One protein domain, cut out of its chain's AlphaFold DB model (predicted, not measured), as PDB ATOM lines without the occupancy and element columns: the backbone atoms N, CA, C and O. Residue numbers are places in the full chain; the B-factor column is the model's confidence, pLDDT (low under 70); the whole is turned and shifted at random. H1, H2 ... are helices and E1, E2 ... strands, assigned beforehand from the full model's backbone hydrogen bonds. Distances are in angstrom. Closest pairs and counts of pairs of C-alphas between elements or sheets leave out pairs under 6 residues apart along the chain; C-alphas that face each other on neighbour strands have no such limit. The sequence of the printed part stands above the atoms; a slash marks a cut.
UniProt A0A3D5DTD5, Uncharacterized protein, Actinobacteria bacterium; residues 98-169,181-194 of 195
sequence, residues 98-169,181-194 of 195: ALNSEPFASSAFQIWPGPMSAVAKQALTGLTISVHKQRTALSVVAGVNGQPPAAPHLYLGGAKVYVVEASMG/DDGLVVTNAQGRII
ATOM      1  N   ALA A  98       0.398  34.739  -5.193       91.50
ATOM      2  CA  ALA A  98       0.207  35.765  -4.179       91.50
ATOM      3  C   ALA A  98      -1.263  35.778  -3.745       91.50
ATOM      4  O   ALA A  98      -2.141  35.742  -4.601       91.50
ATOM      5  N   LEU A  99      -1.527  35.877  -2.436       88.88
ATOM      6  CA  LEU A  99      -2.895  35.860  -1.904       88.88
ATOM      7  C   LEU A  99      -3.780  36.907  -2.583       88.88
ATOM      8  O   LEU A  99      -4.909  36.617  -2.927       88.88
ATOM      9  N   ASN A 100      -3.250  38.101  -2.842       90.81
ATOM     10  CA  ASN A 100      -3.978  39.195  -3.489       90.81
ATOM     11  C   ASN A 100      -4.343  38.955  -4.967       90.81
ATOM     12  O   ASN A 100      -5.064  39.767  -5.538       90.81
ATOM     13  N   SER A 101      -3.792  37.916  -5.592       90.38
ATOM     14  CA  SER A 101      -4.071  37.550  -6.984       90.38
ATOM     15  C   SER A 101      -5.171  36.494  -7.085       90.38
ATOM     16  O   SER A 101      -5.657  36.230  -8.179       90.38
ATOM     17  N   GLU A 102      -5.561  35.905  -5.954       91.31
ATOM     18  CA  GLU A 102      -6.615  34.905  -5.896       91.31
ATOM     19  C   GLU A 102      -8.006  35.554  -5.885       91.31
ATOM     20  O   GLU A 102      -8.191  36.625  -5.298       91.31
ATOM     21  N   PRO A 103      -9.021  34.903  -6.477       87.94
ATOM     22  CA  PRO A 103     -10.380  35.442  -6.515       87.94
ATOM     23  C   PRO A 103     -11.002  35.576  -5.117       87.94
ATOM     24  O   PRO A 103     -11.823  36.459  -4.891       87.94
ATOM     25  N   PHE A 104     -10.580  34.743  -4.162       83.88
ATOM     26  CA  PHE A 104     -11.057  34.762  -2.776       83.88
ATOM     27  C   PHE A 104     -10.277  35.728  -1.868       83.88
ATOM     28  O   PHE A 104     -10.561  35.816  -0.676       83.88
ATOM     29  N   ALA A 105      -9.299  36.477  -2.392       88.50
ATOM     30  CA  ALA A 105      -8.463  37.373  -1.589       88.50
ATOM     31  C   ALA A 105      -9.269  38.402  -0.785       88.50
ATOM     32  O   ALA A 105      -8.903  38.747   0.338       88.50
ATOM     33  N   SER A 106     -10.365  38.902  -1.363       88.25
ATOM     34  CA  SER A 106     -11.256  39.877  -0.724       88.25
ATOM     35  C   SER A 106     -12.023  39.302   0.469       88.25
ATOM     36  O   SER A 106     -12.422  40.058   1.350       88.25
ATOM     37  N   SER A 107     -12.170  37.981   0.503       86.94
ATOM     38  CA  SER A 107     -12.795  37.203   1.571       86.94
ATOM     39  C   SER A 107     -11.778  36.651   2.575       86.94
ATOM     40  O   SER A 107     -12.153  35.925   3.488       86.94
ATOM     41  N   ALA A 108     -10.487  36.969   2.423       89.31
ATOM     42  CA  ALA A 108      -9.429  36.495   3.306       89.31
ATOM     43  C   ALA A 108      -9.201  37.472   4.471       89.31
ATOM     44  O   ALA A 108      -8.591  38.538   4.332       89.31
ATOM     45  N   PHE A 109      -9.640  37.083   5.660       89.38
ATOM     46  CA  PHE A 109      -9.513  37.870   6.875       89.38
ATOM     47  C   PHE A 109      -8.299  37.432   7.689       89.38
ATOM     48  O   PHE A 109      -8.168  36.281   8.101       89.38
ATOM     49  N   GLN A 110      -7.383  38.369   7.945       92.62
ATOM     50  CA  GLN A 110      -6.171  38.080   8.707       92.62
ATOM     51  C   GLN A 110      -6.506  37.783  10.173       92.62
ATOM     52  O   GLN A 110      -7.063  38.627  10.878       92.62
ATOM     53  N   ILE A 111      -6.075  36.616  10.646       91.75
ATOM     54  CA  ILE A 111      -6.186  36.203  12.051       91.75
ATOM     55  C   ILE A 111      -4.837  36.226  12.774       91.75
ATOM     56  O   ILE A 111      -4.787  36.293  14.002       91.75
ATOM     57  N   TRP A 112      -3.734  36.204  12.020       91.69
ATOM     58  CA  TRP A 112      -2.382  36.343  12.549       91.69
ATOM     59  C   TRP A 112      -1.439  36.984  11.517       91.69
ATOM     60  O   TRP A 112      -1.507  36.629  10.340       91.69
ATOM     61  N   PRO A 113      -0.496  37.860  11.915       90.00
ATOM     62  CA  PRO A 113      -0.261  38.383  13.264       90.00
ATOM     63  C   PRO A 113      -1.231  39.497  13.668       90.00
ATOM     64  O   PRO A 113      -1.814  40.160  12.815       90.00
ATOM     65  N   GLY A 114      -1.324  39.747  14.976       86.19
ATOM     66  CA  GLY A 114      -2.055  40.886  15.536       86.19
ATOM     67  C   GLY A 114      -3.453  40.543  16.062       86.19
ATOM     68  O   GLY A 114      -3.825  39.371  16.119       86.19
ATOM     69  N   PRO A 115      -4.209  41.557  16.520       82.50
ATOM     70  CA  PRO A 115      -5.559  41.357  17.022       82.50
ATOM     71  C   PRO A 115      -6.506  40.985  15.880       82.50
ATOM     72  O   PRO A 115      -6.520  41.617  14.826       82.50
ATOM     73  N   MET A 116      -7.334  39.981  16.129       87.62
ATOM     74  CA  MET A 116      -8.351  39.523  15.193       87.62
ATOM     75  C   MET A 116      -9.489  40.549  15.082       87.62
ATOM     76  O   MET A 116     -10.027  41.000  16.102       87.62
ATOM     77  N   SER A 117      -9.855  40.914  13.850       87.12
ATOM     78  CA  SER A 117     -10.954  41.849  13.585       87.12
ATOM     79  C   SER A 117     -12.316  41.233  13.942       87.12
ATOM     80  O   SER A 117     -12.445  40.017  14.067       87.12
ATOM     81  N   ALA A 118     -13.352  42.060  14.121       86.31
ATOM     82  CA  ALA A 118     -14.705  41.559  14.386       86.31
ATOM     83  C   ALA A 118     -15.227  40.682  13.237       86.31
ATOM     84  O   ALA A 118     -15.819  39.640  13.486       86.31
ATOM     85  N   VAL A 119     -14.919  41.071  11.996       84.06
ATOM     86  CA  VAL A 119     -15.265  40.313  10.787       84.06
ATOM     87  C   VAL A 119     -14.524  38.978  10.754       84.06
ATOM     88  O   VAL A 119     -15.145  37.957  10.521       84.06
ATOM     89  N   ALA A 120     -13.235  38.952  11.109       85.88
ATOM     90  CA  ALA A 120     -12.471  37.707  11.205       85.88
ATOM     91  C   ALA A 120     -12.984  36.770  12.314       85.88
ATOM     92  O   ALA A 120     -12.861  35.563  12.191       85.88
ATOM     93  N   LYS A 121     -13.555  37.306  13.404       85.19
ATOM     94  CA  LYS A 121     -14.207  36.487  14.444       85.19
ATOM     95  C   LYS A 121     -15.532  35.908  13.971       85.19
ATOM     96  O   LYS A 121     -15.876  34.806  14.373       85.19
ATOM     97  N   GLN A 122     -16.277  36.679  13.183       82.38
ATOM     98  CA  GLN A 122     -17.498  36.196  12.557       82.38
ATOM     99  C   GLN A 122     -17.165  35.111  11.533       82.38
ATOM    100  O   GLN A 122     -17.786  34.071  11.588       82.38
ATOM    101  N   ALA A 123     -16.098  35.282  10.750       80.31
ATOM    102  CA  ALA A 123     -15.599  34.269   9.821       80.31
ATOM    103  C   ALA A 123     -14.971  33.022  10.491       80.31
ATOM    104  O   ALA A 123     -14.357  32.184   9.847       80.31
ATOM    105  N   LEU A 124     -15.003  32.936  11.825       80.62
ATOM    106  CA  LEU A 124     -14.598  31.746  12.580       80.62
ATOM    107  C   LEU A 124     -15.802  31.057  13.222       80.62
ATOM    108  O   LEU A 124     -15.632  30.190  14.085       80.62
ATOM    109  N   THR A 125     -17.027  31.444  12.871       77.38
ATOM    110  CA  THR A 125     -18.205  30.708  13.324       77.38
ATOM    111  C   THR A 125     -18.107  29.264  12.844       77.38
ATOM    112  O   THR A 125     -17.785  29.011  11.701       77.38
ATOM    113  N   GLY A 126     -18.286  28.297  13.746       72.31
ATOM    114  CA  GLY A 126     -18.114  26.875  13.407       72.31
ATOM    115  C   GLY A 126     -16.663  26.366  13.402       72.31
ATOM    116  O   GLY A 126     -16.458  25.163  13.561       72.31
ATOM    117  N   LEU A 127     -15.654  27.245  13.371       77.19
ATOM    118  CA  LEU A 127     -14.234  26.881  13.313       77.19
ATOM    119  C   LEU A 127     -13.463  27.261  14.588       77.19
ATOM    120  O   LEU A 127     -13.721  28.259  15.256       77.19
ATOM    121  N   THR A 128     -12.441  26.472  14.909       82.06
ATOM    122  CA  THR A 128     -11.437  26.789  15.929       82.06
ATOM    123  C   THR A 128     -10.065  26.802  15.275       82.06
ATOM    124  O   THR A 128      -9.568  25.768  14.832       82.06
ATOM    125  N   ILE A 129      -9.410  27.964  15.269       86.00
ATOM    126  CA  ILE A 129      -8.051  28.106  14.740       86.00
ATOM    127  C   ILE A 129      -7.134  28.620  15.847       86.00
ATOM    128  O   ILE A 129      -7.287  29.733  16.347       86.00
ATOM    129  N   SER A 130      -6.171  27.791  16.242       87.81
ATOM    130  CA  SER A 130      -5.169  28.115  17.256       87.81
ATOM    131  C   SER A 130      -3.811  28.318  16.603       87.81
ATOM    132  O   SER A 130      -3.285  27.423  15.944       87.81
ATOM    133  N   VAL A 131      -3.228  29.499  16.805       89.81
ATOM    134  CA  VAL A 131      -1.923  29.863  16.251       89.81
ATOM    135  C   VAL A 131      -0.922  30.054  17.385       89.81
ATOM    136  O   VAL A 131      -1.057  30.956  18.209       89.81
ATOM    137  N   HIS A 132       0.121  29.228  17.405       89.25
ATOM    138  CA  HIS A 132       1.197  29.287  18.387       89.25
ATOM    139  C   HIS A 132       2.511  29.671  17.712       89.25
ATOM    140  O   HIS A 132       3.095  28.905  16.942       89.25
ATOM    141  N   LYS A 133       3.016  30.864  18.032       87.25
ATOM    142  CA  LYS A 133       4.347  31.291  17.598       87.25
ATOM    143  C   LYS A 133       5.421  30.546  18.395       87.25
ATOM    144  O   LYS A 133       5.492  30.660  19.615       87.25
ATOM    145  N   GLN A 134       6.283  29.832  17.689       85.06
ATOM    146  CA  GLN A 134       7.499  29.213  18.208       85.06
ATOM    147  C   GLN A 134       8.719  30.069  17.825       85.06
ATOM    148  O   GLN A 134       8.603  31.069  17.115       85.06
ATOM    149  N   ARG A 135       9.912  29.702  18.309       82.12
ATOM    150  CA  ARG A 135      11.135  30.513  18.146       82.12
ATOM    151  C   ARG A 135      11.440  30.856  16.681       82.12
ATOM    152  O   ARG A 135      11.804  31.988  16.388       82.12
ATOM    153  N   THR A 136      11.263  29.892  15.780       81.62
ATOM    154  CA  THR A 136      11.554  30.014  14.339       81.62
ATOM    155  C   THR A 136      10.397  29.560  13.442       81.62
ATOM    156  O   THR A 136      10.496  29.645  12.219       81.62
ATOM    157  N   ALA A 137       9.295  29.103  14.039       85.38
ATOM    158  CA  ALA A 137       8.166  28.497  13.344       85.38
ATOM    159  C   ALA A 137       6.830  29.002  13.895       85.38
ATOM    160  O   ALA A 137       6.757  29.591  14.975       85.38
ATOM    161  N   LEU A 138       5.766  28.749  13.153       89.56
ATOM    162  CA  LEU A 138       4.391  29.021  13.523       89.56
ATOM    163  C   LEU A 138       3.624  27.700  13.484       89.56
ATOM    164  O   LEU A 138       3.562  27.065  12.439       89.56
ATOM    165  N   SER A 139       3.072  27.277  14.615       89.56
ATOM    166  CA  SER A 139       2.230  26.086  14.708       89.56
ATOM    167  C   SER A 139       0.771  26.503  14.597       89.56
ATOM    168  O   SER A 139       0.292  27.232  15.464       89.56
ATOM    169  N   VAL A 140       0.069  26.051  13.563       88.81
ATOM    170  CA  VAL A 140      -1.364  26.312  13.374       88.81
ATOM    171  C   VAL A 140      -2.125  25.015  13.533       88.81
ATOM    172  O   VAL A 140      -1.795  24.013  12.909       88.81
ATOM    173  N   VAL A 141      -3.151  25.049  14.366       88.06
ATOM    174  CA  VAL A 141      -4.130  23.979  14.503       88.06
ATOM    175  C   VAL A 141      -5.451  24.549  14.023       88.06
ATOM    176  O   VAL A 141      -5.947  25.498  14.624       88.06
ATOM    177  N   ALA A 142      -5.990  23.998  12.945       83.50
ATOM    178  CA  ALA A 142      -7.354  24.269  12.517       83.50
ATOM    179  C   ALA A 142      -8.239  23.094  12.931       83.50
ATOM    180  O   ALA A 142      -7.810  21.941  12.930       83.50
ATOM    181  N   GLY A 143      -9.465  23.388  13.319       78.25
ATOM    182  CA  GLY A 143     -10.442  22.397  13.715       78.25
ATOM    183  C   GLY A 143     -11.840  22.966  13.600       78.25
ATOM    184  O   GLY A 143     -12.028  24.163  13.397       78.25
ATOM    185  N   VAL A 144     -12.808  22.083  13.756       78.12
ATOM    186  CA  VAL A 144     -14.225  22.416  13.724       78.12
ATOM    187  C   VAL A 144     -14.756  22.336  15.149       78.12
ATOM    188  O   VAL A 144     -14.363  21.454  15.920       78.12
ATOM    189  N   ASN A 145     -15.627  23.264  15.527       74.06
ATOM    190  CA  ASN A 145     -16.201  23.298  16.867       74.06
ATOM    191  C   ASN A 145     -16.923  21.978  17.168       74.06
ATOM    192  O   ASN A 145     -17.696  21.485  16.360       74.06
ATOM    193  N   GLY A 146     -16.662  21.384  18.333       71.44
ATOM    194  CA  GLY A 146     -17.246  20.091  18.715       71.44
ATOM    195  C   GLY A 146     -16.533  18.853  18.150       71.44
ATOM    196  O   GLY A 146     -16.898  17.744  18.534       71.44
ATOM    197  N   GLN A 147     -15.500  19.015  17.315       70.88
ATOM    198  CA  GLN A 147     -14.631  17.924  16.858       70.88
ATOM    199  C   GLN A 147     -13.289  17.908  17.612       70.88
ATOM    200  O   GLN A 147     -12.849  18.940  18.131       70.88
ATOM    201  N   PRO A 148     -12.605  16.749  17.683       75.00
ATOM    202  CA  PRO A 148     -11.231  16.694  18.163       75.00
ATOM    203  C   PRO A 148     -10.318  17.619  17.334       75.00
ATOM    204  O   PRO A 148     -10.441  17.645  16.107       75.00
ATOM    205  N   PRO A 149      -9.386  18.357  17.965       70.06
ATOM    206  CA  PRO A 149      -8.447  19.209  17.240       70.06
ATOM    207  C   PRO A 149      -7.605  18.410  16.240       70.06
ATOM    208  O   PRO A 149      -7.135  17.315  16.559       70.06
ATOM    209  N   ALA A 150      -7.371  18.973  15.052       77.88
ATOM    210  CA  ALA A 150      -6.486  18.358  14.068       77.88
ATOM    211  C   ALA A 150      -5.013  18.401  14.516       77.88
ATOM    212  O   ALA A 150      -4.628  19.108  15.453       77.88
ATOM    213  N   ALA A 151      -4.165  17.646  13.816       81.81
ATOM    214  CA  ALA A 151      -2.728  17.692  14.040       81.81
ATOM    215  C   ALA A 151      -2.167  19.099  13.721       81.81
ATOM    216  O   ALA A 151      -2.559  19.698  12.718       81.81
ATOM    217  N   PRO A 152      -1.236  19.638  14.531       85.62
ATOM    218  CA  PRO A 152      -0.644  20.943  14.258       85.62
ATOM    219  C   PRO A 152       0.196  20.959  12.978       85.62
ATOM    220  O   PRO A 152       1.042  20.090  12.765       85.62
ATOM    221  N   HIS A 153       0.022  22.001  12.167       86.44
ATOM    222  CA  HIS A 153       0.845  22.285  10.995       86.44
ATOM    223  C   HIS A 153       1.906  23.332  11.327       86.44
ATOM    224  O   HIS A 153       1.602  24.387  11.887       86.44
ATOM    225  N   LEU A 154       3.161  23.045  10.976       89.12
ATOM    226  CA  LEU A 154       4.300  23.920  11.245       89.12
ATOM    227  C   LEU A 154       4.716  24.689   9.992       89.12
ATOM    228  O   LEU A 154       5.133  24.100   8.999       89.12
ATOM    229  N   TYR A 155       4.696  26.016  10.090       86.38
ATOM    230  CA  TYR A 155       5.140  26.928   9.042       86.38
ATOM    231  C   TYR A 155       6.415  27.642   9.468       86.38
ATOM    232  O   TYR A 155       6.473  28.294  10.513       86.38
ATOM    233  N   LEU A 156       7.455  27.536   8.651       83.19
ATOM    234  CA  LEU A 156       8.731  28.199   8.892       83.19
ATOM    235  C   LEU A 156       8.694  29.629   8.328       83.19
ATOM    236  O   LEU A 156       8.182  29.853   7.235       83.19
ATOM    237  N   GLY A 157       9.270  30.598   9.047       68.00
ATOM    238  CA  GLY A 157       9.637  31.893   8.451       68.00
ATOM    239  C   GLY A 157       8.530  32.949   8.294       68.00
ATOM    240  O   GLY A 157       8.263  33.413   7.191       68.00
ATOM    241  N   GLY A 158       7.966  33.437   9.406       67.12
ATOM    242  CA  GLY A 158       7.203  34.700   9.410       67.12
ATOM    243  C   GLY A 158       5.829  34.634   8.739       67.12
ATOM    244  O   GLY A 158       5.363  35.638   8.203       67.12
ATOM    245  N   ALA A 159       5.199  33.460   8.769       84.69
ATOM    246  CA  ALA A 159       3.926  33.227   8.117       84.69
ATOM    247  C   ALA A 159       2.776  34.070   8.698       84.69
ATOM    248  O   ALA A 159       2.714  34.324   9.910       84.69
ATOM    249  N   LYS A 160       1.852  34.469   7.823       91.19
ATOM    250  CA  LYS A 160       0.571  35.083   8.189       91.19
ATOM    251  C   LYS A 160      -0.546  34.089   7.936       91.19
ATOM    252  O   LYS A 160      -0.483  33.332   6.971       91.19
ATOM    253  N   VAL A 161      -1.554  34.121   8.793       90.94
ATOM    254  CA  VAL A 161      -2.680  33.194   8.743       90.94
ATOM    255  C   VAL A 161      -3.948  33.989   8.483       90.94
ATOM    256  O   VAL A 161      -4.192  35.007   9.143       90.94
ATOM    257  N   TYR A 162      -4.728  33.509   7.526       91.06
ATOM    258  CA  TYR A 162      -5.992  34.071   7.091       91.06
ATOM    259  C   TYR A 162      -7.070  32.995   7.173       91.06
ATOM    260  O   TYR A 162      -6.796  31.824   6.906       91.06
ATOM    261  N   VAL A 163      -8.278  33.406   7.533       89.31
ATOM    262  CA  VAL A 163      -9.488  32.622   7.287       89.31
ATOM    263  C   VAL A 163     -10.170  33.201   6.056       89.31
ATOM    264  O   VAL A 163     -10.221  34.420   5.903       89.31
ATOM    265  N   VAL A 164     -10.596  32.345   5.145       86.69
ATOM    266  CA  VAL A 164     -11.355  32.705   3.954       86.69
ATOM    267  C   VAL A 164     -12.795  32.360   4.244       86.69
ATOM    268  O   VAL A 164     -13.050  31.206   4.553       86.69
ATOM    269  N   GLU A 165     -13.685  33.338   4.118       81.00
ATOM    270  CA  GLU A 165     -15.124  33.100   4.182       81.00
ATOM    271  C   GLU A 165     -15.818  33.762   2.996       81.00
ATOM    272  O   GLU A 165     -15.785  34.991   2.827       81.00
ATOM    273  N   ALA A 166     -16.435  32.942   2.148       72.25
ATOM    274  CA  ALA A 166     -17.127  33.432   0.965       72.25
ATOM    275  C   ALA A 166     -18.553  33.927   1.276       72.25
ATOM    276  O   ALA A 166     -19.031  34.812   0.557       72.25
ATOM    277  N   SER A 167     -19.182  33.452   2.363       69.56
ATOM    278  CA  SER A 167     -20.634  33.584   2.572       69.56
ATOM    279  C   SER A 167     -21.083  34.045   3.972       69.56
ATOM    280  O   SER A 167     -22.173  33.707   4.404       69.56
ATOM    281  N   MET A 168     -20.317  34.919   4.634       66.06
ATOM    282  CA  MET A 168     -20.605  35.573   5.933       66.06
ATOM    283  C   MET A 168     -22.001  35.326   6.554       66.06
ATOM    284  O   MET A 168     -22.931  36.125   6.374       66.06
ATOM    285  N   GLY A 169     -22.100  34.301   7.404       57.03
ATOM    286  CA  GLY A 169     -23.262  34.060   8.271       57.03
ATOM    287  C   GLY A 169     -24.393  33.214   7.677       57.03
ATOM    288  O   GLY A 169     -25.470  33.152   8.282       57.03
ATOM    289  N   ASP A 181     -17.018  26.081   1.975       53.69
ATOM    290  CA  ASP A 181     -16.348  27.184   1.277       53.69
ATOM    291  C   ASP A 181     -15.364  27.945   2.185       53.69
ATOM    292  O   ASP A 181     -14.528  28.706   1.681       53.69
ATOM    293  N   ASP A 182     -15.405  27.688   3.495       66.81
ATOM    294  CA  ASP A 182     -14.482  28.271   4.459       66.81
ATOM    295  C   ASP A 182     -13.105  27.607   4.445       66.81
ATOM    296  O   ASP A 182     -12.930  26.401   4.645       66.81
ATOM    297  N   GLY A 183     -12.080  28.432   4.248       76.44
ATOM    298  CA  GLY A 183     -10.705  27.984   4.064       76.44
ATOM    299  C   GLY A 183      -9.739  28.574   5.081       76.44
ATOM    300  O   GLY A 183      -9.845  29.728   5.486       76.44
ATOM    301  N   LEU A 184      -8.710  27.813   5.451       85.44
ATOM    302  CA  LEU A 184      -7.518  28.370   6.089       85.44
ATOM    303  C   LEU A 184      -6.479  28.639   5.004       85.44
ATOM    304  O   LEU A 184      -6.059  27.704   4.329       85.44
ATOM    305  N   VAL A 185      -6.001  29.877   4.914       88.81
ATOM    306  CA  VAL A 185      -4.879  30.220   4.039       88.81
ATOM    307  C   VAL A 185      -3.694  30.669   4.868       88.81
ATOM    308  O   VAL A 185      -3.799  31.546   5.735       88.81
ATOM    309  N   VAL A 186      -2.531  30.101   4.577       89.81
ATOM    310  CA  VAL A 186      -1.275  30.529   5.188       89.81
ATOM    311  C   VAL A 186      -0.374  31.106   4.117       89.81
ATOM    312  O   VAL A 186      -0.194  30.528   3.050       89.81
ATOM    313  N   THR A 187       0.218  32.263   4.405       90.69
ATOM    314  CA  THR A 187       1.157  32.921   3.492       90.69
ATOM    315  C   THR A 187       2.531  33.066   4.115       90.69
ATOM    316  O   THR A 187       2.656  33.182   5.334       90.69
ATOM    317  N   ASN A 188       3.569  33.097   3.284       89.38
ATOM    318  CA  ASN A 188       4.914  33.477   3.713       89.38
ATOM    319  C   ASN A 188       5.041  34.999   3.935       89.38
ATOM    320  O   ASN A 188       4.104  35.770   3.714       89.38
ATOM    321  N   ALA A 189       6.226  35.460   4.343       85.56
ATOM    322  CA  ALA A 189       6.497  36.883   4.567       85.56
ATOM    323  C   ALA A 189       6.261  37.767   3.319       85.56
ATOM    324  O   ALA A 189       5.984  38.958   3.450       85.56
ATOM    325  N   GLN A 190       6.340  37.184   2.121       88.25
ATOM    326  CA  GLN A 190       6.101  37.831   0.833       88.25
ATOM    327  C   GLN A 190       4.615  37.837   0.422       88.25
ATOM    328  O   GLN A 190       4.292  38.338  -0.652       88.25
ATOM    329  N   GLY A 191       3.712  37.284   1.242       89.12
ATOM    330  CA  GLY A 191       2.274  37.221   0.953       89.12
ATOM    331  C   GLY A 191       1.884  36.160  -0.081       89.12
ATOM    332  O   GLY A 191       0.794  36.229  -0.646       89.12
ATOM    333  N   ARG A 192       2.763  35.187  -0.350       90.00
ATOM    334  CA  ARG A 192       2.465  34.044  -1.222       90.00
ATOM    335  C   ARG A 192       1.895  32.895  -0.420       90.00
ATOM    336  O   ARG A 192       2.408  32.612   0.664       90.00
ATOM    337  N   ILE A 193       0.874  32.251  -0.969       89.38
ATOM    338  CA  ILE A 193       0.191  31.115  -0.354       89.38
ATOM    339  C   ILE A 193       1.180  29.957  -0.219       89.38
ATOM    340  O   ILE A 193       1.940  29.665  -1.137       89.38
ATOM    341  N   ILE A 194       1.215  29.336   0.950       88.56
ATOM    342  CA  ILE A 194       2.004  28.130   1.238       88.56
ATOM    343  C   ILE A 194       1.123  26.983   1.740       88.56
ATOM    344  O   ILE A 194       1.625  25.871   1.893       88.56
TER     345      ILE A 194
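This is residues 98 to 169 and 181 to 194 of the 195 residues of an uncharacterized protein of Actinobacteria bacterium (UniProt A0A3D5DTD5). The model is a small sandwich of two three-stranded sheets, E2 E3 E4 and E1 E5 E6, set face to face with their strands at 21 degrees, and the short helix H1 sits at the E1 side. Residues 98 to 105 and 191 to 193, near the two ends of the printed part, lie on the side of the sheet E1 E5 E6 away from the other sheet. The printed part has 86 residues with six named strands and one named helix, in the order E1 H1 E2 E3 E4 E5 E6, and both sheets are antiparallel, in the orders E2 E3 E4 and E1 E5 E6. The class is mostly strand, though under half of the residues, 39 of 86, are in named elements. The whole is compact, with a radius of gyration of the C-alphas of 12.4 A and spans of 35 by 33 by 21 A.

One sheet holds E2, residues 127 to 133, E3, residues 137 to 144, and E4, residues 153 to 156. They form a meander, each strand the antiparallel neighbour of the one before, and E3 is the inner strand. E2 and E3 are a hairpin at 167 degrees between directions, with N 130 and O 141 within hydrogen-bond range at 2.8 A. E3 and E4 are a hairpin at 153 degrees, with N 138 and O 155 at 2.8 A. The other sheet holds E1, residues 108 to 112, E5, residues 160 to 164, and E6, residues 183 to 187, with E5 as its inner strand. E1 and E5 are antiparallel at 142 degrees, with N 109 and O 163 at 2.7 A and N 161 and O 112 at 2.9 A. E5 and E6 are antiparallel at 156 degrees, with N 162 and O 185 at 2.8 A. The two sheets make a sandwich, two sheets face to face, with 25 pairs of C-alphas within 10 A; the parts that face each other are 9.8 A centre to centre. Between the sheets, the closest C-alphas of E3 and E6 are those of Ala 142 and Leu 184, 7.6 A apart, and those of E1 and E2 are Trp 112 and Val 131, 7.5 A apart. E2 and E5 are near each other, while E1 and E4 are apart. H1, residues 118 to 122, is on the sheet E1 E5 E6 at a height over the sheet of 8.9 A and lies only just over E1, where 3 of its 5 C-alphas fall. The closest C-alphas of E1 and H1 are those of Phe 109 and Ala 120, 5.2 A apart. H1 is not on the sheet E2 E3 E4. In H1 every O i to N i+4 pair is within hydrogen-bond range.

E3, residues 137 to 144, is the longest strand at 23.2 A, and E2, residues 127 to 133, measures 19.6 A from C-alpha 127 at (-14.234, 26.881, 13.313). E4, residues 153 to 156, measures 10.1 A. E1, residues 108 to 112, begins at C-alpha 108 at (-9.429, 36.495, 3.306) and measures 11.6 A. E5, residues 160 to 164, and E6, residues 183 to 187, measure 12.9 A each, and E6 ends at C-alpha 187 at (1.157, 32.921, 3.492). H1, residues 118 to 122, measures 6.3 A.

The two C-alphas farthest apart are those of Arg 135 and Gly 169, at 36.0 A. Residues 170 to 180 are not printed, and C-alphas 169 and 181 are 12.0 A apart across this cut, in the link E5 to E6. Of the links printed whole, E3 to E4 is short and the others are tight. The mean pLDDT of the printed part is 83.5, and residues 157 to 158, 167 to 169 and 181 to 182 are under 70.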